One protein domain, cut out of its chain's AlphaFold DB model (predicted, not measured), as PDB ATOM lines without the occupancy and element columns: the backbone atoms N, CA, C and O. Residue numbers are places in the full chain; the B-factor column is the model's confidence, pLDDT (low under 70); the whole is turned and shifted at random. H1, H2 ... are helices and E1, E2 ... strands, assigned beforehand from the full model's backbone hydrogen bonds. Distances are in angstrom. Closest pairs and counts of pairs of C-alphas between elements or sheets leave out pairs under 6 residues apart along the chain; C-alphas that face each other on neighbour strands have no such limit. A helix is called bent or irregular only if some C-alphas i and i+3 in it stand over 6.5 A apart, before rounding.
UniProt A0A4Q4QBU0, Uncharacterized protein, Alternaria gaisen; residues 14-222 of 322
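This is residues 14 to 222 of the 322 residues of an uncharacterized protein of Alternaria gaisen (UniProt A0A4Q4QBU0). One long helix, H7, runs through the middle of a cluster of helices: H2 packs along it, H1 folds into a hairpin with H2 so that the centres of H1, H2 and H7 make a triangle, while H9 crosses H7 on another side and H6 crosses near its beginning. A small two-stranded sheet, E1 and E3, lies at the rim beside H10, and residues 166 to 171 stick out as a loop. The printed part has 209 residues with ten named helices and three named strands, in the order E1, H1 to H7, E2, E3, H8 to H10; the sheet E1 - E3 is antiparallel and the class is mostly helix. It is compact, with a radius of gyration of the C-alphas of 16.9 A, and spans 55 by 35 by 30 A.

Find C-alpha 14 at (203.973, 145.140, 173.616), where E1, residues 14 to 16, begins; its partner E3 is residues 179 to 182. Go to C-alpha 136 at (217.117, 122.035, 190.871), from which H7 runs 32.7 A to residue 158. H1 is residues 17 to 31, 22.5 A, and only just irregular, with C-alphas 18 and 21 7.0 A apart; H2 is residues 37 to 54, 25.1 A. Next come H3, residues 80 to 86, H4, 91 to 95, H5, 98 to 104, and H6, 115 to 126. E2, residues 161 to 163, pairs with no named strand. H8, 184 to 188, is only just irregular, with C-alphas 185 and 188 6.8 A apart; H9 is 190 to 203, and H10 is 209 to 221, ending at C-alpha 221 at (208.575, 142.505, 166.765).

Start at E1 and E3, where N 15 and O 180 are 2.9 A apart, within hydrogen-bond range. The closest C-alphas of E3 and H10, Val 180 and Ala 220, are 4.6 A apart. H10 touches H9 with residues 211 to 215 alone, closest at the C-alphas of Trp 195 and Leu 215, 6.5 A. The hub is H7; it touches H2 most closely at the C-alphas of Phe 48 and Gly 155, 4.1 A, the same way at 37 degrees, only just steep. H1, H2 and H7 form a bundle, helices side by side. H4 touches H3 and H9. H2, H3, H5, H6, H7, H9 and H10 have every O i to N i+4 pair within range; H1 has 9 of 11, H4 0 of 1 with 2 of 2 O i to N i+3 pairs, and H8 0 of 1 with 1 of 2.

The farthest C-alphas, those of His 111 and Asp 168, are 56.9 A apart. The printed part has no cut. H2 to H3 and E2 to E3 are long links. Look for pLDDT under 70 in 41 residues, among them 162 to 177.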
ATOM      1  N   ILE A  14     203.308 143.837 173.611       65.31
ATOM      2  CA  ILE A  14     203.973 145.140 173.616       65.31
ATOM      3  C   ILE A  14     204.314 145.495 175.056       65.31
ATOM      4  O   ILE A  14     203.421 145.656 175.889       65.31
ATOM      5  N   ILE A  15     205.605 145.597 175.350       69.25
ATOM      6  CA  ILE A  15     206.107 145.960 176.670       69.25
ATOM      7  C   ILE A  15     207.306 146.889 176.541       69.25
ATOM      8  O   ILE A  15     208.036 146.873 175.552       69.25
ATOM      9  N   ARG A  16     207.560 147.673 177.588       79.44
ATOM     10  CA  ARG A  16     208.825 148.402 177.699       79.44
ATOM     11  C   ARG A  16     209.977 147.409 177.773       79.44
ATOM     12  O   ARG A  16     209.861 146.380 178.439       79.44
ATOM     13  N   ILE A  17     211.112 147.745 177.165       84.31
ATOM     14  CA  ILE A  17     212.309 146.893 177.172       84.31
ATOM     15  C   ILE A  17     212.728 146.519 178.605       84.31
ATOM     16  O   ILE A  17     213.035 145.368 178.891       84.31
ATOM     17  N   LEU A  18     212.624 147.459 179.551       87.25
ATOM     18  CA  LEU A  18     212.940 147.229 180.967       87.25
ATOM     19  C   LEU A  18     211.885 146.391 181.712       87.25
ATOM     20  O   LEU A  18     212.128 145.952 182.836       87.25
ATOM     21  N   SER A  19     210.720 146.157 181.106       86.88
ATOM     22  CA  SER A  19     209.667 145.286 181.639       86.88
ATOM     23  C   SER A  19     209.830 143.819 181.218       86.88
ATOM     24  O   SER A  19     209.234 142.949 181.852       86.88
ATOM     25  N   ILE A  20     210.668 143.526 180.214       88.81
ATOM     26  CA  ILE A  20     210.989 142.163 179.752       88.81
ATOM     27  C   ILE A  20     211.312 141.191 180.895       88.81
ATOM     28  O   ILE A  20     210.669 140.140 180.936       88.81
ATOM     29  N   PRO A  21     212.241 141.483 181.831       90.44
ATOM     30  CA  PRO A  21     212.622 140.507 182.852       90.44
ATOM     31  C   PRO A  21     211.447 140.079 183.740       90.44
ATOM     32  O   PRO A  21     211.302 138.899 184.047       90.44
ATOM     33  N   TYR A  22     210.549 141.005 184.082       88.12
ATOM     34  CA  TYR A  22     209.374 140.706 184.904       88.12
ATOM     35  C   TYR A  22     208.418 139.742 184.200       88.12
ATOM     36  O   TYR A  22     207.903 138.800 184.806       88.12
ATOM     37  N   THR A  23     208.210 139.955 182.903       85.06
ATOM     38  CA  THR A  23     207.341 139.121 182.073       85.06
ATOM     39  C   THR A  23     207.974 137.750 181.800       85.06
ATOM     40  O   THR A  23     207.305 136.722 181.912       85.06
ATOM     41  N   ALA A  24     209.274 137.721 181.496       86.12
ATOM     42  CA  ALA A  24     210.045 136.510 181.233       86.12
ATOM     43  C   ALA A  24     210.152 135.604 182.471       86.12
ATOM     44  O   ALA A  24     209.719 134.450 182.455       86.12
ATOM     45  N   PHE A  25     210.698 136.132 183.568       88.81
ATOM     46  CA  PHE A  25     211.013 135.335 184.752       88.81
ATOM     47  C   PHE A  25     209.799 135.098 185.645       88.81
ATOM     48  O   PHE A  25     209.731 134.065 186.308       88.81
ATOM     49  N   GLY A  26     208.788 135.971 185.596       84.44
ATOM     50  CA  GLY A  26     207.499 135.714 186.237       84.44
ATOM     51  C   GLY A  26     206.793 134.488 185.649       84.44
ATOM     52  O   GLY A  26     206.201 133.699 186.386       84.44
ATOM     53  N   ARG A  27     206.891 134.268 184.331       81.19
ATOM     54  CA  ARG A  27     206.405 133.026 183.714       81.19
ATOM     55  C   ARG A  27     207.265 131.835 184.115       81.19
ATOM     56  O   ARG A  27     206.724 130.781 184.439       81.19
ATOM     57  N   LEU A  28     208.580 132.016 184.120       81.06
ATOM     58  CA  LEU A  28     209.507 130.948 184.449       81.06
ATOM     59  C   LEU A  28     209.320 130.424 185.880       81.06
ATOM     60  O   LEU A  28     209.291 129.217 186.088       81.06
ATOM     61  N   GLN A  29     209.088 131.313 186.845       83.69
ATOM     62  CA  GLN A  29     208.767 130.949 188.226       83.69
ATOM     63  C   GLN A  29     207.448 130.168 188.346       83.69
ATOM     64  O   GLN A  29     207.323 129.286 189.193       83.69
ATOM     65  N   ARG A  30     206.454 130.445 187.489       81.06
ATOM     66  CA  ARG A  30     205.220 129.639 187.436       81.06
ATOM     67  C   ARG A  30     205.478 128.225 186.915       81.06
ATOM     68  O   ARG A  30     204.756 127.311 187.297       81.06
ATOM     69  N   GLN A  31     206.473 128.057 186.044       77.00
ATOM     70  CA  GLN A  31     206.877 126.758 185.505       77.00
ATOM     71  C   GLN A  31     207.790 125.989 186.474       77.00
ATOM     72  O   GLN A  31     207.627 124.782 186.630       77.00
ATOM     73  N   TYR A  32     208.697 126.684 187.165       79.19
ATOM     74  CA  TYR A  32     209.591 126.125 188.176       79.19
ATOM     75  C   TYR A  32     209.514 126.965 189.456       79.19
ATOM     76  O   TYR A  32     210.130 128.025 189.567       79.19
ATOM     77  N   SER A  33     208.784 126.467 190.453       77.75
ATOM     78  CA  SER A  33     208.495 127.184 191.707       77.75
ATOM     79  C   SER A  33     209.730 127.568 192.534       77.75
ATOM     80  O   SER A  33     209.643 128.442 193.391       77.75
ATOM     81  N   LEU A  34     210.871 126.920 192.286       79.19
ATOM     82  CA  LEU A  34     212.134 127.104 193.013       79.19
ATOM     83  C   LEU A  34     213.007 128.238 192.448       79.19
ATOM     84  O   LEU A  34     214.071 128.525 193.000       79.19
ATOM     85  N   ILE A  35     212.579 128.865 191.348       85.94
ATOM     86  CA  ILE A  35     213.268 130.002 190.740       85.94
ATOM     87  C   ILE A  35     212.848 131.303 191.425       85.94
ATOM     88  O   ILE A  35     211.659 131.608 191.555       85.94
ATOM     89  N   ASP A  36     213.840 132.108 191.799       90.81
ATOM     90  CA  ASP A  36     213.631 133.473 192.262       90.81
ATOM     91  C   ASP A  36     213.594 134.442 191.069       90.81
ATOM     92  O   ASP A  36     214.620 134.841 190.514       90.81
ATOM     93  N   ALA A  37     212.384 134.828 190.656       91.94
ATOM     94  CA  ALA A  37     212.193 135.784 189.569       91.94
ATOM     95  C   ALA A  37     212.772 137.176 189.882       91.94
ATOM     96  O   ALA A  37     213.130 137.899 188.948       91.94
ATOM     97  N   ALA A  38     212.872 137.562 191.160       94.44
ATOM     98  CA  ALA A  38     213.461 138.837 191.553       94.44
ATOM     99  C   ALA A  38     214.980 138.811 191.350       94.44
ATOM    100  O   ALA A  38     215.515 139.724 190.722       94.44
ATOM    101  N   GLU A  39     215.650 137.730 191.770       95.19
ATOM    102  CA  GLU A  39     217.081 137.517 191.506       95.19
ATOM    103  C   GLU A  39     217.376 137.583 189.999       95.19
ATOM    104  O   GLU A  39     218.226 138.362 189.566       95.19
ATOM    105  N   LEU A  40     216.636 136.828 189.176       95.25
ATOM    106  CA  LEU A  40     216.838 136.819 187.722       95.25
ATOM    107  C   LEU A  40     216.580 138.188 187.076       95.25
ATOM    108  O   LEU A  40     217.261 138.565 186.121       95.25
ATOM    109  N   THR A  41     215.617 138.946 187.603       95.62
ATOM    110  CA  THR A  41     215.323 140.302 187.130       95.62
ATOM    111  C   THR A  41     216.484 141.254 187.393       95.62
ATOM    112  O   THR A  41     216.837 142.033 186.507       95.62
ATOM    113  N   GLU A  42     217.101 141.186 188.572       95.75
ATOM    114  CA  GLU A  42     218.264 142.016 188.892       95.75
ATOM    115  C   GLU A  42     219.486 141.611 188.061       95.75
ATOM    116  O   GLU A  42     220.114 142.477 187.452       95.75
ATOM    117  N   ILE A  43     219.745 140.306 187.901       97.06
ATOM    118  CA  ILE A  43     220.802 139.799 187.007       97.06
ATOM    119  C   ILE A  43     220.635 140.360 185.590       97.06
ATOM    120  O   ILE A  43     221.594 140.853 184.986       97.06
ATOM    121  N   TRP A  44     219.413 140.305 185.055       96.25
ATOM    122  CA  TRP A  44     219.112 140.812 183.722       96.25
ATOM    123  C   TRP A  44     219.359 142.318 183.613       96.25
ATOM    124  O   TRP A  44     219.992 142.756 182.654       96.25
ATOM    125  N   LYS A  45     218.900 143.117 184.585       95.06
ATOM    126  CA  LYS A  45     219.065 144.583 184.571       95.06
ATOM    127  C   LYS A  45     220.525 144.991 184.666       95.06
ATOM    128  O   LYS A  45     220.946 145.928 183.987       95.06
ATOM    129  N   ASP A  46     221.295 144.314 185.505       94.75
ATOM    130  CA  ASP A  46     222.722 144.570 185.660       94.75
ATOM    131  C   ASP A  46     223.440 144.244 184.360       94.75
ATOM    132  O   ASP A  46     224.170 145.081 183.825       94.75
ATOM    133  N   CYS A  47     223.143 143.084 183.771       95.50
ATOM    134  CA  CYS A  47     223.729 142.705 182.496       95.50
ATOM    135  C   CYS A  47     223.316 143.639 181.348       95.50
ATOM    136  O   CYS A  47     224.173 144.032 180.560       95.50
ATOM    137  N   PHE A  48     222.055 144.074 181.290       95.00
ATOM    138  CA  PHE A  48     221.584 145.081 180.337       95.00
ATOM    139  C   PHE A  48     222.413 146.365 180.432       95.00
ATOM    140  O   PHE A  48     222.935 146.854 179.428       95.00
ATOM    141  N   ARG A  49     222.591 146.891 181.652       92.69
ATOM    142  CA  ARG A  49     223.374 148.111 181.894       92.69
ATOM    143  C   ARG A  49     224.838 147.925 181.511       92.69
ATOM    144  O   ARG A  49     225.406 148.802 180.856       92.69
ATOM    145  N   TYR A  50     225.439 146.796 181.886       93.00
ATOM    146  CA  TYR A  50     226.834 146.518 181.565       93.00
ATOM    147  C   TYR A  50     227.055 146.347 180.064       93.00
ATOM    148  O   TYR A  50     227.940 146.993 179.514       93.00
ATOM    149  N   ALA A  51     226.233 145.549 179.388       93.25
ATOM    150  CA  ALA A  51     226.349 145.331 177.953       93.25
ATOM    151  C   ALA A  51     226.185 146.633 177.173       93.25
ATOM    152  O   ALA A  51     227.027 146.930 176.332       93.25
ATOM    153  N   LYS A  52     225.178 147.450 177.511       91.88
ATOM    154  CA  LYS A  52     224.956 148.760 176.887       91.88
ATOM    155  C   LYS A  52     226.164 149.686 177.031       91.88
ATOM    156  O   LYS A  52     226.584 150.307 176.062       91.88
ATOM    157  N   ALA A  53     226.725 149.785 178.238       90.19
ATOM    158  CA  ALA A  53     227.914 150.599 178.491       90.19
ATOM    159  C   ALA A  53     229.180 150.007 177.844       90.19
ATOM    160  O   ALA A  53     230.095 150.747 177.481       90.19
ATOM    161  N   GLY A  54     229.220 148.680 177.697       89.50
ATOM    162  CA  GLY A  54     230.331 147.890 177.171       89.50
ATOM    163  C   GLY A  54     230.458 147.895 175.647       89.50
ATOM    164  O   GLY A  54     231.441 147.370 175.125       89.50
ATOM    165  N   VAL A  55     229.512 148.499 174.920       91.81
ATOM    166  CA  VAL A  55     229.533 148.585 173.454       91.81
ATOM    167  C   VAL A  55     229.428 150.023 172.965       91.81
ATOM    168  O   VAL A  55     228.855 150.901 173.600       91.81
ATOM    169  N   THR A  56     230.000 150.267 171.792       88.38
ATOM    170  CA  THR A  56     229.833 151.522 171.050       88.38
ATOM    171  C   THR A  56     228.785 151.354 169.956       88.38
ATOM    172  O   THR A  56     228.422 150.227 169.626       88.38
ATOM    173  N   ARG A  57     228.296 152.465 169.384       82.06
ATOM    174  CA  ARG A  57     227.320 152.424 168.284       82.06
ATOM    175  C   ARG A  57     227.795 151.491 167.159       82.06
ATOM    176  O   ARG A  57     228.986 151.512 166.833       82.06
ATOM    177  N   PRO A  58     226.886 150.698 166.557       81.31
ATOM    178  CA  PRO A  58     227.255 149.789 165.485       81.31
ATOM    179  C   PRO A  58     227.821 150.588 164.308       81.31
ATOM    180  O   PRO A  58     227.349 151.678 163.985       81.31
ATOM    181  N   SER A  59     228.852 150.038 163.676       80.19
ATOM    182  CA  SER A  59     229.531 150.647 162.530       80.19
ATOM    183  C   SER A  59     229.825 149.593 161.468       80.19
ATOM    184  O   SER A  59     229.811 148.399 161.765       80.19
ATOM    185  N   LEU A  60     230.094 150.021 160.235       74.88
ATOM    186  CA  LEU A  60     230.559 149.118 159.185       74.88
ATOM    187  C   LEU A  60     232.090 149.046 159.206       74.88
ATOM    188  O   LEU A  60     232.771 150.071 159.151       74.88
ATOM    189  N   SER A  61     232.640 147.836 159.275       72.06
ATOM    190  CA  SER A  61     234.067 147.585 159.107       72.06
ATOM    191  C   SER A  61     234.479 147.690 157.638       72.06
ATOM    192  O   SER A  61     233.653 147.696 156.718       72.06
ATOM    193  N   THR A  62     235.790 147.698 157.394       61.59
ATOM    194  CA  THR A  62     236.355 147.522 156.053       61.59
ATOM    195  C   THR A  62     235.837 146.198 155.475       61.59
ATOM    196  O   THR A  62     236.115 145.137 156.031       61.59
ATOM    197  N   GLY A  63     235.016 146.263 154.422       64.62
ATOM    198  CA  GLY A  63     234.302 145.106 153.859       64.62
ATOM    199  C   GLY A  63     232.781 145.100 154.067       64.62
ATOM    200  O   GLY A  63     232.136 144.145 153.654       64.62
ATOM    201  N   GLY A  64     232.200 146.140 154.680       68.56
ATOM    202  CA  GLY A  64     230.741 146.292 154.789       68.56
ATOM    203  C   GLY A  64     230.082 145.393 155.839       68.56
ATOM    204  O   GLY A  64     228.863 145.243 155.833       68.56
ATOM    205  N   ARG A  65     230.871 144.801 156.743       76.44
ATOM    206  CA  ARG A  65     230.369 143.984 157.856       76.44
ATOM    207  C   ARG A  65     230.050 144.847 159.065       76.44
ATOM    208  O   ARG A  65     230.747 145.817 159.340       76.44
ATOM    209  N   VAL A  66     229.017 144.482 159.806       78.88
ATOM    210  CA  VAL A  66     228.643 145.140 161.053       78.88
ATOM    211  C   VAL A  66     229.648 144.785 162.139       78.88
ATOM    212  O   VAL A  66     229.929 143.616 162.405       78.88
ATOM    213  N   HIS A  67     230.168 145.820 162.787       88.19
ATOM    214  CA  HIS A  67     231.055 145.709 163.926       88.19
ATOM    215  C   HIS A  67     230.508 146.513 165.102       88.19
ATOM    216  O   HIS A  67     230.378 147.742 165.051       88.19
ATOM    217  N   LEU A  68     230.230 145.785 166.179       91.56
ATOM    218  CA  LEU A  68     229.877 146.325 167.475       91.56
ATOM    219  C   LEU A  68     231.138 146.363 168.343       91.56
ATOM    220  O   LEU A  68     231.503 145.380 168.987       91.56
ATOM    221  N   LYS A  69     231.865 147.480 168.308       90.31
ATOM    222  CA  LYS A  69     233.153 147.574 169.000       90.31
ATOM    223  C   LYS A  69     232.929 147.672 170.511       90.31
ATOM    224  O   LYS A  69     232.204 148.559 170.969       90.31
ATOM    225  N   ALA A  70     233.597 146.800 171.267       89.38
ATOM    226  CA  ALA A  70     233.635 146.873 172.725       89.38
ATOM    227  C   ALA A  70     234.287 148.192 173.177       89.38
ATOM    228  O   ALA A  70     235.328 148.592 172.647       89.38
ATOM    229  N   SER A  71     233.655 148.880 174.124       86.06
ATOM    230  CA  SER A  71     234.069 150.205 174.596       86.06
ATOM    231  C   SER A  71     235.191 150.134 175.636       86.06
ATOM    232  O   SER A  71     236.038 151.024 175.672       86.06
ATOM    233  N   ASN A  72     235.221 149.076 176.452       84.81
ATOM    234  CA  ASN A  72     236.186 148.890 177.531       84.81
ATOM    235  C   ASN A  72     236.576 147.405 177.677       84.81
ATOM    236  O   ASN A  72     235.717 146.525 177.708       84.81
ATOM    237  N   SER A  73     237.877 147.129 177.792       83.75
ATOM    238  CA  SER A  73     238.419 145.792 178.062       83.75
ATOM    239  C   SER A  73     238.042 145.233 179.431       83.75
ATOM    240  O   SER A  73     237.999 144.017 179.567       83.75
ATOM    241  N   ASP A  74     237.726 146.077 180.417       86.62
ATOM    242  CA  ASP A  74     237.305 145.629 181.758       86.62
ATOM    243  C   ASP A  74     235.961 144.885 181.732       86.62
ATOM    244  O   ASP A  74     235.597 144.182 182.672       86.62
ATOM    245  N   TYR A  75     235.210 145.033 180.637       87.56
ATOM    246  CA  TYR A  75     233.954 144.330 180.413       87.56
ATOM    247  C   TYR A  75     234.175 142.926 179.839       87.56
ATOM    248  O   TYR A  75     233.214 142.174 179.656       87.56
ATOM    249  N   ALA A  76     235.428 142.553 179.564       92.00
ATOM    250  CA  ALA A  76     235.772 141.243 179.058       92.00
ATOM    251  C   ALA A  76     235.837 140.194 180.176       92.00
ATOM    252  O   ALA A  76     236.207 140.448 181.319       92.00
ATOM    253  N   VAL A  77     235.506 138.964 179.818       92.69
ATOM    254  CA  VAL A  77     235.573 137.808 180.702       92.69
ATOM    255  C   VAL A  77     236.984 137.247 180.646       92.69
ATOM    256  O   VAL A  77     237.467 136.827 179.592       92.69
ATOM    257  N   HIS A  78     237.647 137.215 181.798       90.81
ATOM    258  CA  HIS A  78     239.040 136.778 181.887       90.81
ATOM    259  C   HIS A  78     239.196 135.324 182.338       90.81
ATOM    260  O   HIS A  78     240.172 134.680 181.958       90.81
ATOM    261  N   ARG A  79     238.244 134.782 183.108       92.75
ATOM    262  CA  ARG A  79     238.327 133.414 183.639       92.75
ATOM    263  C   ARG A  79     237.947 132.387 182.575       92.75
ATOM    264  O   ARG A  79     236.873 132.482 181.988       92.75
ATOM    265  N   GLU A  80     238.787 131.373 182.382       90.88
ATOM    266  CA  GLU A  80     238.564 130.324 181.372       90.88
ATOM    267  C   GLU A  80     237.258 129.553 181.595       90.88
ATOM    268  O   GLU A  80     236.505 129.358 180.650       90.88
ATOM    269  N   GLY A  81     236.913 129.210 182.842       91.31
ATOM    270  CA  GLY A  81     235.633 128.549 183.134       91.31
ATOM    271  C   GLY A  81     234.421 129.375 182.686       91.31
ATOM    272  O   GLY A  81     233.484 128.850 182.090       91.31
ATOM    273  N   HIS A  82     234.465 130.692 182.902       94.88
ATOM    274  CA  HIS A  82     233.413 131.608 182.451       94.88
ATOM    275  C   HIS A  82     233.379 131.719 180.922       94.88
ATOM    276  O   HIS A  82     232.299 131.692 180.337       94.88
ATOM    277  N   LYS A  83     234.542 131.763 180.258       94.00
ATOM    278  CA  LYS A  83     234.625 131.738 178.786       94.00
ATOM    279  C   LYS A  83     234.015 130.465 178.199       94.00
ATOM    280  O   LYS A  83     233.291 130.563 177.213       94.00
ATOM    281  N   SER A  84     234.256 129.303 178.809       92.62
ATOM    282  CA  SER A  84     233.674 128.028 178.367       92.62
ATOM    283  C   SER A  84     232.148 128.034 178.439       92.62
ATOM    284  O   SER A  84     231.494 127.595 177.497       92.62
ATOM    285  N   LEU A  85     231.573 128.588 179.513       92.75
ATOM    286  CA  LEU A  85     230.121 128.739 179.643       92.75
ATOM    287  C   LEU A  85     229.547 129.669 178.569       92.75
ATOM    288  O   LEU A  85     228.560 129.331 177.926       92.75
ATOM    289  N   ILE A  86     230.186 130.813 178.322       92.25
ATOM    290  CA  ILE A  86     229.749 131.772 177.292       92.25
ATOM    291  C   ILE A  86     229.877 131.191 175.882       92.25
ATOM    292  O   ILE A  86     229.047 131.463 175.011       92.25
ATOM    293  N   GLY A  87     230.900 130.363 175.666       90.00
ATOM    294  CA  GLY A  87     231.157 129.666 174.412       90.00
ATOM    295  C   GLY A  87     230.004 128.776 173.943       90.00
ATOM    296  O   GLY A  87     229.934 128.497 172.752       90.00
ATOM    297  N   LEU A  88     229.074 128.399 174.831       89.38
ATOM    298  CA  LEU A  88     227.840 127.695 174.465       89.38
ATOM    299  C   LEU A  88     226.944 128.501 173.514       89.38
ATOM    300  O   LEU A  88     226.239 127.911 172.701       89.38
ATOM    301  N   TRP A  89     226.976 129.833 173.606       89.25
ATOM    302  CA  TRP A  89     226.223 130.728 172.726       89.25
ATOM    303  C   TRP A  89     227.113 131.337 171.650       89.25
ATOM    304  O   TRP A  89     226.826 131.245 170.460       89.25
ATOM    305  N   SER A  90     228.186 132.005 172.078       92.50
ATOM    306  CA  SER A  90     229.185 132.586 171.188       92.50
ATOM    307  C   SER A  90     230.406 133.051 171.984       92.50
ATOM    308  O   SER A  90     230.253 133.833 172.927       92.50
ATOM    309  N   PRO A  91     231.639 132.692 171.580       92.12
ATOM    310  CA  PRO A  91     232.851 133.116 172.284       92.12
ATOM    311  C   PRO A  91     233.052 134.638 172.280       92.12
ATOM    312  O   PRO A  91     233.733 135.179 173.149       92.12
ATOM    313  N   HIS A  92     232.463 135.364 171.327       93.81
ATOM    314  CA  HIS A  92     232.629 136.814 171.217       93.81
ATOM    315  C   HIS A  92     231.807 137.610 172.238       93.81
ATOM    316  O   HIS A  92     232.167 138.750 172.533       93.81
ATOM    317  N   LEU A  93     230.773 137.012 172.839       94.06
ATOM    318  CA  LEU A  93     229.999 137.635 173.922       94.06
ATOM    319  C   LEU A  93     230.845 137.867 175.178       94.06
ATOM    320  O   LEU A  93     230.587 138.798 175.942       94.06
ATOM    321  N   ALA A  94     231.928 137.098 175.337       93.12
ATOM    322  CA  ALA A  94     232.894 137.272 176.412       93.12
ATOM    323  C   ALA A  94     233.501 138.682 176.446       93.12
ATOM    324  O   ALA A  94     234.080 139.048 177.456       93.12
ATOM    325  N   ARG A  95     233.374 139.489 175.384       93.31
ATOM    326  CA  ARG A  95     233.867 140.874 175.329       93.31
ATOM    327  C   ARG A  95     233.079 141.861 176.196       93.31
ATOM    328  O   ARG A  95     233.615 142.924 176.480       93.31
ATOM    329  N   ILE A  96     231.834 141.544 176.565       94.06
ATOM    330  CA  ILE A  96     230.916 142.505 177.212       94.06
ATOM    331  C   ILE A  96     230.233 141.976 178.482       94.06
ATOM    332  O   ILE A  96     229.433 142.680 179.092       94.06
ATOM    333  N   MET A  97     230.518 140.733 178.874       93.69
ATOM    334  CA  MET A  97     229.812 140.026 179.951       93.69
ATOM    335  C   MET A  97     230.616 139.877 181.254       93.69
ATOM    336  O   MET A  97     230.103 139.308 182.215       93.69
ATOM    337  N   GLY A  98     231.850 140.388 181.316       93.38
ATOM    338  CA  GLY A  98     232.781 140.229 182.443       93.38
ATOM    339  C   GLY A  98     232.169 140.567 183.805       93.38
ATOM    340  O   GLY A  98     232.095 139.682 184.655       93.38
ATOM    341  N   PRO A  99     231.653 141.794 184.006       93.81
ATOM    342  CA  PRO A  99     231.081 142.217 185.282       93.81
ATOM    343  C   PRO A  99     229.909 141.347 185.751       93.81
ATOM    344  O   PRO A  99     229.836 140.998 186.926       93.81
ATOM    345  N   ALA A 100     229.018 140.949 184.837       92.81
ATOM    346  CA  ALA A 100     227.879 140.096 185.172       92.81
ATOM    347  C   ALA A 100     228.331 138.679 185.567       92.81
ATOM    348  O   ALA A 100     227.845 138.123 186.551       92.81
ATOM    349  N   PHE A 101     229.297 138.107 184.843       94.44
ATOM    350  CA  PHE A 101     229.859 136.800 185.188       94.44
ATOM    351  C   PHE A 101     230.603 136.826 186.526       94.44
ATOM    352  O   PHE A 101     230.458 135.908 187.328       94.44
ATOM    353  N   ASP A 102     231.344 137.893 186.808       94.25
ATOM    354  CA  ASP A 102     232.064 138.061 188.070       94.25
ATOM    355  C   ASP A 102     231.141 138.234 189.282       94.25
ATOM    356  O   ASP A 102     231.507 137.815 190.382       94.25
ATOM    357  N   ALA A 103     229.960 138.828 189.084       94.31
ATOM    358  CA  ALA A 103     228.975 139.052 190.138       94.31
ATOM    359  C   ALA A 103     228.119 137.812 190.437       94.31
ATOM    360  O   ALA A 103     227.838 137.532 191.603       94.31
ATOM    361  N   TYR A 104     227.700 137.072 189.405       94.56
ATOM    362  CA  TYR A 104     226.629 136.075 189.539       94.56
ATOM    363  C   TYR A 104     227.052 134.629 189.289       94.56
ATOM    364  O   TYR A 104     226.288 133.715 189.610       94.56
ATOM    365  N   ILE A 105     228.247 134.403 188.737       94.50
ATOM    366  CA  ILE A 105     228.767 133.068 188.441       94.50
ATOM    367  C   ILE A 105     229.944 132.775 189.379       94.50
ATOM    368  O   ILE A 105     230.871 133.586 189.474       94.50
ATOM    369  N   PRO A 106     229.967 131.615 190.066       92.88
ATOM    370  CA  PRO A 106     231.070 131.258 190.946       92.88
ATOM    371  C   PRO A 106     232.423 131.328 190.240       92.88
ATOM    372  O   PRO A 106     232.565 130.997 189.062       92.88
ATOM    373  N   LYS A 107     233.451 131.755 190.977       90.25
ATOM    374  CA  LYS A 107     234.823 131.837 190.450       90.25
ATOM    375  C   LYS A 107     235.413 130.457 190.165       90.25
ATOM    376  O   LYS A 107     236.225 130.319 189.256       90.25
ATOM    377  N   ILE A 108     235.018 129.470 190.966       89.38
ATOM    378  CA  ILE A 108     235.383 128.063 190.823       89.38
ATOM    379  C   ILE A 108     234.098 127.338 190.443       89.38
ATOM    380  O   ILE A 108     233.138 127.369 191.208       89.38
ATOM    381  N   LEU A 109     234.078 126.754 189.247       89.25
ATOM    382  CA  LEU A 109     232.929 126.009 188.745       89.25
ATOM    383  C   LEU A 109     232.971 124.593 189.319       89.25
ATOM    384  O   LEU A 109     233.976 123.895 189.174       89.25
ATOM    385  N   ASP A 110     231.896 124.197 189.982       87.12
ATOM    386  CA  ASP A 110     231.684 122.841 190.477       87.12
ATOM    387  C   ASP A 110     230.872 122.011 189.462       87.12
ATOM    388  O   ASP A 110     230.689 122.389 188.300       87.12
ATOM    389  N   HIS A 111     230.396 120.845 189.898       84.38
ATOM    390  CA  HIS A 111     229.617 119.922 189.077       84.38
ATOM    391  C   HIS A 111     228.281 120.514 188.577       84.38
ATOM    392  O   HIS A 111     227.768 120.089 187.534       84.38
ATOM    393  N   ASP A 112     227.724 121.516 189.261       84.62
ATOM    394  CA  ASP A 112     226.442 122.132 188.899       84.62
ATOM    395  C   ASP A 112     226.616 123.271 187.885       84.62
ATOM    396  O   ASP A 112     225.658 123.709 187.250       84.62
ATOM    397  N   TRP A 113     227.860 123.682 187.639       89.12
ATOM    398  CA  TRP A 113     228.252 124.593 186.562       89.12
ATOM    399  C   TRP A 113     228.922 123.877 185.381       89.12
ATOM    400  O   TRP A 113     229.630 124.496 184.583       89.12
ATOM    401  N   SER A 114     228.694 122.568 185.242       88.50
ATOM    402  CA  SER A 114     229.215 121.789 184.118       88.50
ATOM    403  C   SER A 114     228.647 122.285 182.785       88.50
ATOM    404  O   SER A 114     227.438 122.236 182.541       88.50
ATOM    405  N   THR A 115     229.540 122.699 181.883       88.19
ATOM    406  CA  THR A 115     229.208 123.104 180.509       88.19
ATOM    407  C   THR A 115     228.450 122.005 179.758       88.19
ATOM    408  O   THR A 115     227.527 122.307 179.009       88.19
ATOM    409  N   GLU A 116     228.780 120.733 180.000       88.75
ATOM    410  CA  GLU A 116     228.104 119.582 179.389       88.75
ATOM    411  C   GLU A 116     226.662 119.441 179.884       88.75
ATOM    412  O   GLU A 116     225.749 119.280 179.074       88.75
ATOM    413  N   ARG A 117     226.435 119.558 181.202       88.25
ATOM    414  CA  ARG A 117     225.087 119.471 181.795       88.25
ATOM    415  C   ARG A 117     224.207 120.637 181.351       88.25
ATOM    416  O   ARG A 117     223.050 120.429 181.001       88.25
ATOM    417  N   ILE A 118     224.769 121.844 181.322       88.56
ATOM    418  CA  ILE A 118     224.081 123.058 180.864       88.56
ATOM    419  C   ILE A 118     223.729 122.944 179.378       88.56
ATOM    420  O   ILE A 118     222.600 123.230 178.990       88.56
ATOM    421  N   LYS A 119     224.655 122.468 178.536       87.69
ATOM    422  CA  LYS A 119     224.370 122.223 177.118       87.69
ATOM    423  C   LYS A 119     223.268 121.177 176.937       87.69
ATOM    424  O   LYS A 119     222.333 121.409 176.180       87.69
ATOM    425  N   ALA A 120     223.348 120.059 177.659       86.75
ATOM    426  CA  ALA A 120     222.342 119.003 177.594       86.75
ATOM    427  C   ALA A 120     220.948 119.501 178.012       86.75
ATOM    428  O   ALA A 120     219.952 119.105 177.412       86.75
ATOM    429  N   PHE A 121     220.860 120.397 179.000       86.12
ATOM    430  CA  PHE A 121     219.602 121.061 179.352       86.12
ATOM    431  C   PHE A 121     219.008 121.801 178.148       86.12
ATOM    432  O   PHE A 121     217.840 121.602 177.814       86.12
ATOM    433  N   PHE A 122     219.807 122.634 177.477       81.44
ATOM    434  CA  PHE A 122     219.337 123.409 176.328       81.44
ATOM    435  C   PHE A 122     218.924 122.527 175.152       81.44
ATOM    436  O   PHE A 122     217.859 122.749 174.579       81.44
ATOM    437  N   ASP A 123     219.713 121.497 174.844       83.00
ATOM    438  CA  ASP A 123     219.407 120.554 173.766       83.00
ATOM    439  C   ASP A 123     218.052 119.850 174.007       83.00
ATOM    440  O   ASP A 123     217.251 119.708 173.082       83.00
ATOM    441  N   ARG A 124     217.746 119.474 175.260       80.88
ATOM    442  CA  ARG A 124     216.475 118.822 175.634       80.88
ATOM    443  C   ARG A 124     215.267 119.755 175.578       80.88
ATOM    444  O   ARG A 124     214.194 119.353 175.119       80.88
ATOM    445  N   GLN A 125     215.436 121.003 176.018       77.19
ATOM    446  CA  GLN A 125     214.399 122.033 175.892       77.19
ATOM    447  C   GLN A 125     214.071 122.297 174.421       77.19
ATOM    448  O   GLN A 125     212.900 122.337 174.045       77.19
ATOM    449  N   ALA A 126     215.096 122.389 173.570       71.06
ATOM    450  CA  ALA A 126     214.933 122.560 172.131       71.06
ATOM    451  C   ALA A 126     214.200 121.380 171.469       71.06
ATOM    452  O   ALA A 126     213.423 121.591 170.539       71.06
ATOM    453  N   SER A 127     214.395 120.149 171.956       72.50
ATOM    454  CA  SER A 127     213.663 118.971 171.470       72.50
ATOM    455  C   SER A 127     212.239 118.834 172.024       72.50
ATOM    456  O   SER A 127     211.546 117.878 171.678       72.50
ATOM    457  N   GLY A 128     211.787 119.754 172.886       67.50
ATOM    458  CA  GLY A 128     210.469 119.685 173.522       67.50
ATOM    459  C   GLY A 128     210.332 118.527 174.515       67.50
ATOM    460  O   GLY A 128     209.216 118.081 174.794       67.50
ATOM    461  N   GLU A 129     211.453 118.013 175.034       71.50
ATOM    462  CA  GLU A 129     211.437 116.927 176.007       71.50
ATOM    463  C   GLU A 129     210.791 117.425 177.304       71.50
ATOM    464  O   GLU A 129     211.162 118.466 177.853       71.50
ATOM    465  N   ARG A 130     209.792 116.692 177.808       58.44
ATOM    466  CA  ARG A 130     209.141 117.063 179.065       58.44
ATOM    467  C   ARG A 130     210.080 116.790 180.226       58.44
ATOM    468  O   ARG A 130     210.358 115.645 180.580       58.44
ATOM    469  N   ILE A 131     210.511 117.870 180.852       60.28
ATOM    470  CA  ILE A 131     211.465 117.821 181.944       60.28
ATOM    471  C   ILE A 131     210.734 117.501 183.246       60.28
ATOM    472  O   ILE A 131     210.231 118.388 183.930       60.28
ATOM    473  N   TYR A 132     210.649 116.217 183.579       53.97
ATOM    474  CA  TYR A 132     209.965 115.762 184.791       53.97
ATOM    475  C   TYR A 132     210.875 115.677 186.028       53.97
ATOM    476  O   TYR A 132     210.362 115.656 187.143       53.97
ATOM    477  N   LEU A 133     212.203 115.632 185.862       54.25
ATOM    478  CA  LEU A 133     213.167 115.391 186.947       54.25
ATOM    479  C   LEU A 133     214.518 116.055 186.653       54.25
ATOM    480  O   LEU A 133     215.531 115.378 186.478       54.25
ATOM    481  N   GLU A 134     214.547 117.379 186.544       64.50
ATOM    482  CA  GLU A 134     215.832 118.072 186.524       64.50
ATOM    483  C   GLU A 134     216.318 118.415 187.921       64.50
ATOM    484  O   GLU A 134     215.550 118.759 188.820       64.50
ATOM    485  N   ASP A 135     217.635 118.313 188.067       74.56
ATOM    486  CA  ASP A 135     218.357 118.811 189.219       74.56
ATOM    487  C   ASP A 135     218.062 120.307 189.386       74.56
ATOM    488  O   ASP A 135     218.236 121.104 188.457       74.56
ATOM    489  N   THR A 136     217.578 120.675 190.571       81.12
ATOM    490  CA  THR A 136     217.117 122.035 190.871       81.12
ATOM    491  C   THR A 136     218.238 123.050 190.670       81.12
ATOM    492  O   THR A 136     217.985 124.169 190.215       81.12
ATOM    493  N   ASP A 137     219.478 122.657 190.956       87.19
ATOM    494  CA  ASP A 137     220.626 123.545 190.832       87.19
ATOM    495  C   ASP A 137     220.995 123.798 189.364       87.19
ATOM    496  O   ASP A 137     221.299 124.936 189.003       87.19
ATOM    497  N   ILE A 138     220.831 122.810 188.473       88.06
ATOM    498  CA  ILE A 138     221.005 123.018 187.027       88.06
ATOM    499  C   ILE A 138     219.963 123.993 186.483       88.06
ATOM    500  O   ILE A 138     220.329 124.938 185.787       88.06
ATOM    501  N   VAL A 139     218.683 123.814 186.826       86.81
ATOM    502  CA  VAL A 139     217.606 124.723 186.392       86.81
ATOM    503  C   VAL A 139     217.915 126.159 186.826       86.81
ATOM    504  O   VAL A 139     217.794 127.096 186.031       86.81
ATOM    505  N   ARG A 140     218.361 126.343 188.075       89.31
ATOM    506  CA  ARG A 140     218.748 127.652 188.612       89.31
ATOM    507  C   ARG A 140     219.931 128.244 187.844       89.31
ATOM    508  O   ARG A 140     219.850 129.392 187.409       89.31
ATOM    509  N   ASN A 141     221.000 127.478 187.645       91.69
ATOM    510  CA  ASN A 141     222.221 127.949 186.985       91.69
ATOM    511  C   ASN A 141     221.977 128.298 185.512       91.69
ATOM    512  O   ASN A 141     222.407 129.354 185.045       91.69
ATOM    513  N   VAL A 142     221.211 127.470 184.801       90.75
ATOM    514  CA  VAL A 142     220.775 127.748 183.429       90.75
ATOM    515  C   VAL A 142     219.938 129.026 183.379       90.75
ATOM    516  O   VAL A 142     220.196 129.890 182.546       90.75
ATOM    517  N   SER A 143     218.992 129.200 184.303       91.06
ATOM    518  CA  SER A 143     218.148 130.401 184.349       91.06
ATOM    519  C   SER A 143     218.960 131.676 184.595       91.06
ATOM    520  O   SER A 143     218.684 132.704 183.975       91.06
ATOM    521  N   LYS A 144     220.004 131.610 185.436       94.44
ATOM    522  CA  LYS A 144     220.956 132.714 185.635       94.44
ATOM    523  C   LYS A 144     221.700 133.051 184.348       94.44
ATOM    524  O   LYS A 144     221.765 134.218 183.973       94.44
ATOM    525  N   LEU A 145     222.218 132.045 183.642       94.38
ATOM    526  CA  LEU A 145     222.901 132.260 182.365       94.38
ATOM    527  C   LEU A 145     221.961 132.849 181.308       94.38
ATOM    528  O   LEU A 145     222.335 133.807 180.636       94.38
ATOM    529  N   THR A 146     220.726 132.354 181.214       92.81
ATOM    530  CA  THR A 146     219.691 132.916 180.339       92.81
ATOM    531  C   THR A 146     219.409 134.379 180.682       92.81
ATOM    532  O   THR A 146     219.315 135.202 179.774       92.81
ATOM    533  N   ALA A 147     219.328 134.740 181.968       95.19
ATOM    534  CA  ALA A 147     219.126 136.127 182.384       95.19
ATOM    535  C   ALA A 147     220.292 137.042 181.985       95.19
ATOM    536  O   ALA A 147     220.055 138.135 181.468       95.19
ATOM    537  N   ILE A 148     221.535 136.574 182.146       96.31
ATOM    538  CA  ILE A 148     222.736 137.289 181.696       96.31
ATOM    539  C   ILE A 148     222.705 137.466 180.173       96.31
ATOM    540  O   ILE A 148     222.797 138.585 179.677       96.31
ATOM    541  N   VAL A 149     222.534 136.387 179.409       95.31
ATOM    542  CA  VAL A 149     222.571 136.437 177.939       95.31
ATOM    543  C   VAL A 149     221.449 137.310 177.381       95.31
ATOM    544  O   VAL A 149     221.705 138.166 176.537       95.31
ATOM    545  N   LEU A 150     220.223 137.157 177.885       94.25
ATOM    546  CA  LEU A 150     219.083 137.963 177.454       94.25
ATOM    547  C   LEU A 150     219.287 139.448 177.786       94.25
ATOM    548  O   LEU A 150     218.997 140.304 176.951       94.25
ATOM    549  N   GLY A 151     219.809 139.754 178.979       94.88
ATOM    550  CA  GLY A 151     220.150 141.120 179.379       94.88
ATOM    551  C   GLY A 151     221.204 141.725 178.459       94.88
ATOM    552  O   GLY A 151     221.031 142.841 177.973       94.88
ATOM    553  N   ALA A 152     222.250 140.961 178.135       95.75
ATOM    554  CA  ALA A 152     223.301 141.412 177.234       95.75
ATOM    555  C   ALA A 152     222.803 141.684 175.813       95.75
ATOM    556  O   ALA A 152     223.203 142.684 175.221       95.75
ATOM    557  N   ILE A 153     221.924 140.828 175.277       95.00
ATOM    558  CA  ILE A 153     221.334 141.013 173.945       95.00
ATOM    559  C   ILE A 153     220.565 142.328 173.885       95.00
ATOM    560  O   ILE A 153     220.877 143.191 173.064       95.00
ATOM    561  N   TYR A 154     219.600 142.516 174.786       92.62
ATOM    562  CA  TYR A 154     218.789 143.729 174.789       92.62
ATOM    563  C   TYR A 154     219.616 144.980 175.110       92.62
ATOM    564  O   TYR A 154     219.393 146.012 174.486       92.62
ATOM    565  N   GLY A 155     220.595 144.896 176.017       92.56
ATOM    566  CA  GLY A 155     221.463 146.025 176.365       92.56
ATOM    567  C   GLY A 155     222.387 146.447 175.226       92.56
ATOM    568  O   GLY A 155     222.523 147.634 174.938       92.56
ATOM    569  N   ALA A 156     222.999 145.485 174.533       93.00
ATOM    570  CA  ALA A 156     223.871 145.771 173.401       93.00
ATOM    571  C   ALA A 156     223.085 146.279 172.182       93.00
ATOM    572  O   ALA A 156     223.535 147.197 171.499       93.00
ATOM    573  N   CYS A 157     221.906 145.714 171.914       89.62
ATOM    574  CA  CYS A 157     221.074 146.115 170.783       89.62
ATOM    575  C   CYS A 157     220.300 147.418 171.033       89.62
ATOM    576  O   CYS A 157     220.010 148.116 170.062       89.62
ATOM    577  N   SER A 158     220.010 147.802 172.286       87.38
ATOM    578  CA  SER A 158     219.254 149.036 172.569       87.38
ATOM    579  C   SER A 158     219.947 150.294 172.046       87.38
ATOM    580  O   SER A 158     219.272 151.245 171.676       87.38
ATOM    581  N   ILE A 159     221.277 150.294 171.905       82.88
ATOM    582  CA  ILE A 159     222.019 151.430 171.331       82.88
ATOM    583  C   ILE A 159     221.657 151.705 169.861       82.88
ATOM    584  O   ILE A 159     221.943 152.785 169.342       82.88
ATOM    585  N   ALA A 160     221.113 150.693 169.182       74.12
ATOM    586  CA  ALA A 160     220.674 150.729 167.798       74.12
ATOM    587  C   ALA A 160     219.146 150.823 167.681       74.12
ATOM    588  O   ALA A 160     218.638 150.907 166.567       74.12
ATOM    589  N   LEU A 161     218.419 150.837 168.803       71.81
ATOM    590  CA  LEU A 161     216.981 151.072 168.862       71.81
ATOM    591  C   LEU A 161     216.737 152.502 169.355       71.81
ATOM    592  O   LEU A 161     217.143 152.879 170.450       71.81
ATOM    593  N   VAL A 162     216.078 153.321 168.545       64.81
ATOM    594  CA  VAL A 162     215.813 154.731 168.850       64.81
ATOM    595  C   VAL A 162     214.314 154.923 169.021       64.81
ATOM    596  O   VAL A 162     213.553 154.669 168.091       64.81
ATOM    597  N   ALA A 163     213.879 155.393 170.188       61.09
ATOM    598  CA  ALA A 163     212.480 155.746 170.405       61.09
ATOM    599  C   ALA A 163     212.076 156.894 169.462       61.09
ATOM    600  O   ALA A 163     212.829 157.856 169.293       61.09
ATOM    601  N   GLN A 164     210.899 156.814 168.835       53.25
ATOM    602  CA  GLN A 164     210.371 157.946 168.069       53.25
ATOM    603  C   GLN A 164     210.065 159.127 169.003       53.25
ATOM    604  O   GLN A 164     209.227 159.020 169.895       53.25
ATOM    605  N   THR A 165     210.717 160.269 168.779       51.44
ATOM    606  CA  THR A 165     210.362 161.537 169.422       51.44
ATOM    607  C   THR A 165     209.366 162.314 168.574       51.44
ATOM    608  O   THR A 165     209.515 162.406 167.355       51.44
ATOM    609  N   SER A 166     208.351 162.907 169.211       41.12
ATOM    610  CA  SER A 166     207.585 163.971 168.559       41.12
ATOM    611  C   SER A 166     208.517 165.159 168.298       41.12
ATOM    612  O   SER A 166     209.457 165.401 169.058       41.12
ATOM    613  N   ALA A 167     208.275 165.876 167.201       41.62
ATOM    614  CA  ALA A 167     209.167 166.890 166.633       41.62
ATOM    615  C   ALA A 167     209.501 168.095 167.546       41.62
ATOM    616  O   ALA A 167     210.285 168.945 167.139       41.62
ATOM    617  N   ASP A 168     208.969 168.151 168.772       41.12
ATOM    618  CA  ASP A 168     209.028 169.325 169.651       41.12
ATOM    619  C   ASP A 168     209.857 169.168 170.936       41.12
ATOM    620  O   ASP A 168     209.844 170.078 171.764       41.12
ATOM    621  N   GLN A 169     210.587 168.071 171.172       40.16
ATOM    622  CA  GLN A 169     211.225 167.890 172.486       40.16
ATOM    623  C   GLN A 169     212.749 167.782 172.457       40.16
ATOM    624  O   GLN A 169     213.349 166.814 172.002       40.16
ATOM    625  N   THR A 170     213.347 168.790 173.087       40.00
ATOM    626  CA  THR A 170     214.732 168.954 173.545       40.00
ATOM    627  C   THR A 170     215.236 167.861 174.500       40.00
ATOM    628  O   THR A 170     216.380 167.928 174.939       40.00
ATOM    629  N   ASN A 171     214.431 166.832 174.782       41.53
ATOM    630  CA  ASN A 171     214.784 165.671 175.591       41.53
ATOM    631  C   ASN A 171     214.423 164.398 174.815       41.53
ATOM    632  O   ASN A 171     213.258 164.010 174.754       41.53
ATOM    633  N   LEU A 172     215.426 163.740 174.227       48.03
ATOM    634  CA  LEU A 172     215.270 162.371 173.736       48.03
ATOM    635  C   LEU A 172     214.882 161.492 174.937       48.03
ATOM    636  O   LEU A 172     215.634 161.471 175.917       48.03
ATOM    637  N   PRO A 173     213.735 160.794 174.920       50.53
ATOM    638  CA  PRO A 173     213.398 159.881 175.990       50.53
ATOM    639  C   PRO A 173     214.446 158.762 175.998       50.53
ATOM    640  O   PRO A 173     214.831 158.246 174.947       50.53
ATOM    641  N   GLY A 174     214.969 158.442 177.183       57.28
ATOM    642  CA  GLY A 174     215.944 157.364 177.342       57.28
ATOM    643  C   GLY A 174     215.346 155.994 177.007       57.28
ATOM    644  O   GLY A 174     214.155 155.872 176.723       57.28
ATOM    645  N   ASP A 175     216.157 154.939 177.105       60.53
ATOM    646  CA  ASP A 175     215.746 153.544 176.856       60.53
ATOM    647  C   ASP A 175     214.482 153.112 177.622       60.53
ATOM    648  O   ASP A 175     213.811 152.166 177.225       60.53
ATOM    649  N   GLU A 176     214.135 153.810 178.704       62.78
ATOM    650  CA  GLU A 176     212.903 153.620 179.479       62.78
ATOM    651  C   GLU A 176     211.618 153.783 178.647       62.78
ATOM    652  O   GLU A 176     210.572 153.259 179.036       62.78
ATOM    653  N   ALA A 177     211.692 154.479 177.508       61.22
ATOM    654  CA  ALA A 177     210.589 154.665 176.569       61.22
ATOM    655  C   ALA A 177     210.628 153.715 175.360       61.22
ATOM    656  O   ALA A 177     209.734 153.783 174.519       61.22
ATOM    657  N   LEU A 178     211.642 152.847 175.240       70.19
ATOM    658  CA  LEU A 178     211.683 151.844 174.177       70.19
ATOM    659  C   LEU A 178     210.669 150.743 174.477       70.19
ATOM    660  O   LEU A 178     210.779 150.031 175.479       70.19
ATOM    661  N   GLU A 179     209.708 150.580 173.577       68.81
ATOM    662  CA  GLU A 179     208.717 149.512 173.621       68.81
ATOM    663  C   GLU A 179     208.980 148.513 172.502       68.81
ATOM    664  O   GLU A 179     209.258 148.892 171.367       68.81
ATOM    665  N   VAL A 180     208.913 147.229 172.835       71.62
ATOM    666  CA  VAL A 180     209.136 146.111 171.919       71.62
ATOM    667  C   VAL A 180     208.072 145.051 172.147       71.62
ATOM    668  O   VAL A 180     207.500 144.951 173.234       71.62
ATOM    669  N   ALA A 181     207.810 144.229 171.140       67.75
ATOM    670  CA  ALA A 181     207.045 143.014 171.342       67.75
ATOM    671  C   ALA A 181     207.946 141.919 171.922       67.75
ATOM    672  O   ALA A 181     209.031 141.636 171.416       67.75
ATOM    673  N   PHE A 182     207.478 141.273 172.985       71.06
ATOM    674  CA  PHE A 182     208.187 140.178 173.633       71.06
ATOM    675  C   PHE A 182     207.261 138.979 173.821       71.06
ATOM    676  O   PHE A 182     206.144 139.113 174.327       71.06
ATOM    677  N   SER A 183     207.739 137.796 173.436       71.62
ATOM    678  CA  SER A 183     207.103 136.530 173.794       71.62
ATOM    679  C   SER A 183     207.943 135.827 174.862       71.62
ATOM    680  O   SER A 183     209.116 135.545 174.613       71.62
ATOM    681  N   PRO A 184     207.376 135.490 176.035       69.12
ATOM    682  CA  PRO A 184     208.120 134.789 177.078       69.12
ATOM    683  C   PRO A 184     208.593 133.394 176.661       69.12
ATOM    684  O   PRO A 184     209.523 132.878 177.266       69.12
ATOM    685  N   ASP A 185     207.968 132.782 175.648       68.88
ATOM    686  CA  ASP A 185     208.350 131.456 175.137       68.88
ATOM    687  C   ASP A 185     209.749 131.444 174.495       68.88
ATOM    688  O   ASP A 185     210.336 130.386 174.284       68.88
ATOM    689  N   VAL A 186     210.319 132.619 174.213       68.94
ATOM    690  CA  VAL A 186     211.634 132.767 173.575       68.94
ATOM    691  C   VAL A 186     212.810 132.410 174.490       68.94
ATOM    692  O   VAL A 186     213.875 132.060 173.993       68.94
ATOM    693  N   ILE A 187     212.656 132.475 175.815       72.06
ATOM    694  CA  ILE A 187     213.803 132.406 176.741       72.06
ATOM    695  C   ILE A 187     214.517 131.041 176.779       72.06
ATOM    696  O   ILE A 187     215.690 130.993 177.137       72.06
ATOM    697  N   PHE A 188     213.839 129.955 176.388       70.62
ATOM    698  CA  PHE A 188     214.425 128.609 176.241       70.62
ATOM    699  C   PHE A 188     214.317 128.059 174.820       70.62
ATOM    700  O   PHE A 188     214.616 126.890 174.590       70.62
ATOM    701  N   SER A 189     213.887 128.877 173.859       72.06
ATOM    702  CA  SER A 189     213.854 128.449 172.467       72.06
ATOM    703  C   SER A 189     215.230 128.614 171.820       72.06
ATOM    704  O   SER A 189     216.079 129.377 172.288       72.06
ATOM    705  N   ASN A 190     215.434 127.965 170.673       77.44
ATOM    706  CA  ASN A 190     216.635 128.153 169.848       77.44
ATOM    707  C   ASN A 190     216.862 129.621 169.436       77.44
ATOM    708  O   ASN A 190     217.962 129.990 169.028       77.44
ATOM    709  N   LYS A 191     215.847 130.478 169.585       78.81
ATOM    710  CA  LYS A 191     215.913 131.893 169.237       78.81
ATOM    711  C   LYS A 191     216.934 132.659 170.072       78.81
ATOM    712  O   LYS A 191     217.686 133.451 169.513       78.81
ATOM    713  N   ILE A 192     217.027 132.408 171.383       85.12
ATOM    714  CA  ILE A 192     218.026 133.101 172.212       85.12
ATOM    715  C   ILE A 192     219.453 132.754 171.766       85.12
ATOM    716  O   ILE A 192     220.322 133.625 171.755       85.12
ATOM    717  N   PHE A 193     219.683 131.514 171.320       86.88
ATOM    718  CA  PHE A 193     220.957 131.078 170.743       86.88
ATOM    719  C   PHE A 193     221.251 131.763 169.415       86.88
ATOM    720  O   PHE A 193     222.363 132.256 169.225       86.88
ATOM    721  N   ALA A 194     220.259 131.851 168.528       86.75
ATOM    722  CA  ALA A 194     220.390 132.570 167.267       86.75
ATOM    723  C   ALA A 194     220.746 134.047 167.505       86.75
ATOM    724  O   ALA A 194     221.746 134.533 166.977       86.75
ATOM    725  N   TRP A 195     220.013 134.738 168.384       91.12
ATOM    726  CA  TRP A 195     220.294 136.127 168.753       91.12
ATOM    727  C   TRP A 195     221.685 136.315 169.353       91.12
ATOM    728  O   TRP A 195     222.418 137.222 168.956       91.12
ATOM    729  N   ALA A 196     222.072 135.439 170.279       92.75
ATOM    730  CA  ALA A 196     223.377 135.480 170.920       92.75
ATOM    731  C   ALA A 196     224.520 135.245 169.913       92.75
ATOM    732  O   ALA A 196     225.556 135.910 169.984       92.75
ATOM    733  N   SER A 197     224.320 134.352 168.940       92.44
ATOM    734  CA  SER A 197     225.272 134.078 167.858       92.44
ATOM    735  C   SER A 197     225.411 135.257 166.889       92.44
ATOM    736  O   SER A 197     226.532 135.661 166.560       92.44
ATOM    737  N   VAL A 198     224.294 135.875 166.487       90.94
ATOM    738  CA  VAL A 198     224.291 137.074 165.632       90.94
ATOM    739  C   VAL A 198     224.987 138.236 166.341       90.94
ATOM    740  O   VAL A 198     225.912 138.832 165.786       90.94
ATOM    741  N   LEU A 199     224.629 138.513 167.599       94.88
ATOM    742  CA  LEU A 199     225.296 139.539 168.402       94.88
ATOM    743  C   LEU A 199     226.789 139.245 168.575       94.88
ATOM    744  O   LEU A 199     227.620 140.135 168.403       94.88
ATOM    745  N   GLY A 200     227.151 138.000 168.881       94.00
ATOM    746  CA  GLY A 200     228.543 137.574 168.973       94.00
ATOM    747  C   GLY A 200     229.311 137.821 167.671       94.00
ATOM    748  O   GLY A 200     230.422 138.348 167.690       94.00
ATOM    749  N   SER A 201     228.698 137.534 166.526       92.75
ATOM    750  CA  SER A 201     229.279 137.815 165.209       92.75
ATOM    751  C   SER A 201     229.471 139.317 164.974       92.75
ATOM    752  O   SER A 201     230.516 139.724 164.461       92.75
ATOM    753  N   ALA A 202     228.524 140.160 165.410       91.38
ATOM    754  CA  ALA A 202     228.656 141.619 165.355       91.38
ATOM    755  C   ALA A 202     229.798 142.115 166.251       91.38
ATOM    756  O   ALA A 202     230.618 142.928 165.824       91.38
ATOM    757  N   LEU A 203     229.903 141.589 167.474       92.62
ATOM    758  CA  LEU A 203     231.007 141.879 168.390       92.62
ATOM    759  C   LEU A 203     232.351 141.454 167.796       92.62
ATOM    760  O   LEU A 203     233.355 142.108 168.059       92.62
ATOM    761  N   GLY A 204     232.381 140.384 166.997       89.25
ATOM    762  CA  GLY A 204     233.549 139.916 166.252       89.25
ATOM    763  C   GLY A 204     233.888 140.729 164.996       89.25
ATOM    764  O   GLY A 204     234.981 140.553 164.463       89.25
ATOM    765  N   GLY A 205     232.996 141.611 164.524       85.75
ATOM    766  CA  GLY A 205     233.143 142.314 163.240       85.75
ATOM    767  C   GLY A 205     232.956 141.400 162.022       85.75
ATOM    768  O   GLY A 205     233.522 141.645 160.957       85.75
ATOM    769  N   LEU A 206     232.216 140.304 162.196       86.75
ATOM    770  CA  LEU A 206     232.024 139.253 161.194       86.75
ATOM    771  C   LEU A 206     230.608 139.237 160.610       86.75
ATOM    772  O   LEU A 206     230.369 138.501 159.659       86.75
ATOM    773  N   LEU A 207     229.687 140.026 161.168       84.12
ATOM    774  CA  LEU A 207     228.272 139.963 160.827       84.12
ATOM    775  C   LEU A 207     227.947 140.749 159.552       84.12
ATOM    776  O   LEU A 207     228.423 141.864 159.360       84.12
ATOM    777  N   GLU A 208     227.096 140.195 158.699       73.69
ATOM    778  CA  GLU A 208     226.567 140.900 157.531       73.69
ATOM    779  C   GLU A 208     225.462 141.891 157.912       73.69
ATOM    780  O   GLU A 208     224.786 141.747 158.931       73.69
ATOM    781  N   HIS A 209     225.266 142.918 157.082       68.81
ATOM    782  CA  HIS A 209     224.252 143.948 157.332       68.81
ATOM    783  C   HIS A 209     222.846 143.352 157.487       68.81
ATOM    784  O   HIS A 209     222.172 143.658 158.466       68.81
ATOM    785  N   SER A 210     222.445 142.433 156.604       65.12
ATOM    786  CA  SER A 210     221.137 141.766 156.643       65.12
ATOM    787  C   SER A 210     220.877 141.034 157.961       65.12
ATOM    788  O   SER A 210     219.818 141.216 158.557       65.12
ATOM    789  N   GLY A 211     221.863 140.294 158.478       68.62
ATOM    790  CA  GLY A 211     221.746 139.594 159.760       68.62
ATOM    791  C   GLY A 211     221.583 140.539 160.957       68.62
ATOM    792  O   GLY A 211     220.831 140.242 161.884       68.62
ATOM    793  N   TRP A 212     222.233 141.708 160.936       75.88
ATOM    794  CA  TRP A 212     222.048 142.730 161.975       75.88
ATOM    795  C   TRP A 212     220.637 143.324 161.950       75.88
ATOM    796  O   TRP A 212     219.990 143.450 162.988       75.88
ATOM    797  N   ILE A 213     220.148 143.651 160.756       67.00
ATOM    798  CA  ILE A 213     218.800 144.188 160.536       67.00
ATOM    799  C   ILE A 213     217.739 143.159 160.939       67.00
ATOM    800  O   ILE A 213     216.776 143.516 161.615       67.00
ATOM    801  N   GLY A 214     217.949 141.885 160.597       66.12
ATOM    802  CA  GLY A 214     217.113 140.770 161.031       66.12
ATOM    803  C   GLY A 214     217.015 140.673 162.551       66.12
ATOM    804  O   GLY A 214     215.913 140.664 163.092       66.12
ATOM    805  N   LEU A 215     218.149 140.716 163.258       81.44
ATOM    806  CA  LEU A 215     218.165 140.703 164.724       81.44
ATOM    807  C   LEU A 215     217.363 141.867 165.327       81.44
ATOM    808  O   LEU A 215     216.531 141.646 166.204       81.44
ATOM    809  N   LEU A 216     217.582 143.103 164.866       73.94
ATOM    810  CA  LEU A 216     216.850 144.266 165.386       73.94
ATOM    811  C   LEU A 216     215.342 144.165 165.119       73.94
ATOM    812  O   LEU A 216     214.539 144.526 165.981       73.94
ATOM    813  N   LEU A 217     214.957 143.644 163.953       67.75
ATOM    814  CA  LEU A 217     213.562 143.405 163.595       67.75
ATOM    815  C   LEU A 217     212.916 142.370 164.521       67.75
ATOM    816  O   LEU A 217     211.819 142.595 165.032       67.75
ATOM    817  N   GLU A 218     213.594 141.256 164.777       72.94
ATOM    818  CA  GLU A 218     213.101 140.205 165.667       72.94
ATOM    819  C   GLU A 218     213.003 140.660 167.125       72.94
ATOM    820  O   GLU A 218     212.060 140.280 167.821       72.94
ATOM    821  N   LEU A 219     213.946 141.486 167.591       77.25
ATOM    822  CA  LEU A 219     213.907 142.057 168.938       77.25
ATOM    823  C   LEU A 219     212.755 143.046 169.108       77.25
ATOM    824  O   LEU A 219     212.159 143.090 170.180       77.25
ATOM    825  N   ALA A 220     212.445 143.828 168.071       67.94
ATOM    826  CA  ALA A 220     211.371 144.812 168.112       67.94
ATOM    827  C   ALA A 220     209.980 144.184 167.931       67.94
ATOM    828  O   ALA A 220     209.027 144.606 168.581       67.94
ATOM    829  N   THR A 221     209.857 143.170 167.071       65.25
ATOM    830  CA  THR A 221     208.575 142.505 166.765       65.25
ATOM    831  C   THR A 221     208.284 141.300 167.654       65.25
ATOM    832  O   THR A 221     207.154 140.819 167.683       65.25
ATOM    833  N   GLY A 222     209.283 140.764 168.357       63.09
ATOM    834  CA  GLY A 222     209.154 139.537 169.143       63.09
ATOM    835  C   GLY A 222     208.960 138.269 168.301       63.09
ATOM    836  O   GLY A 222     208.919 137.171 168.859       63.09
TER     837      GLY A 222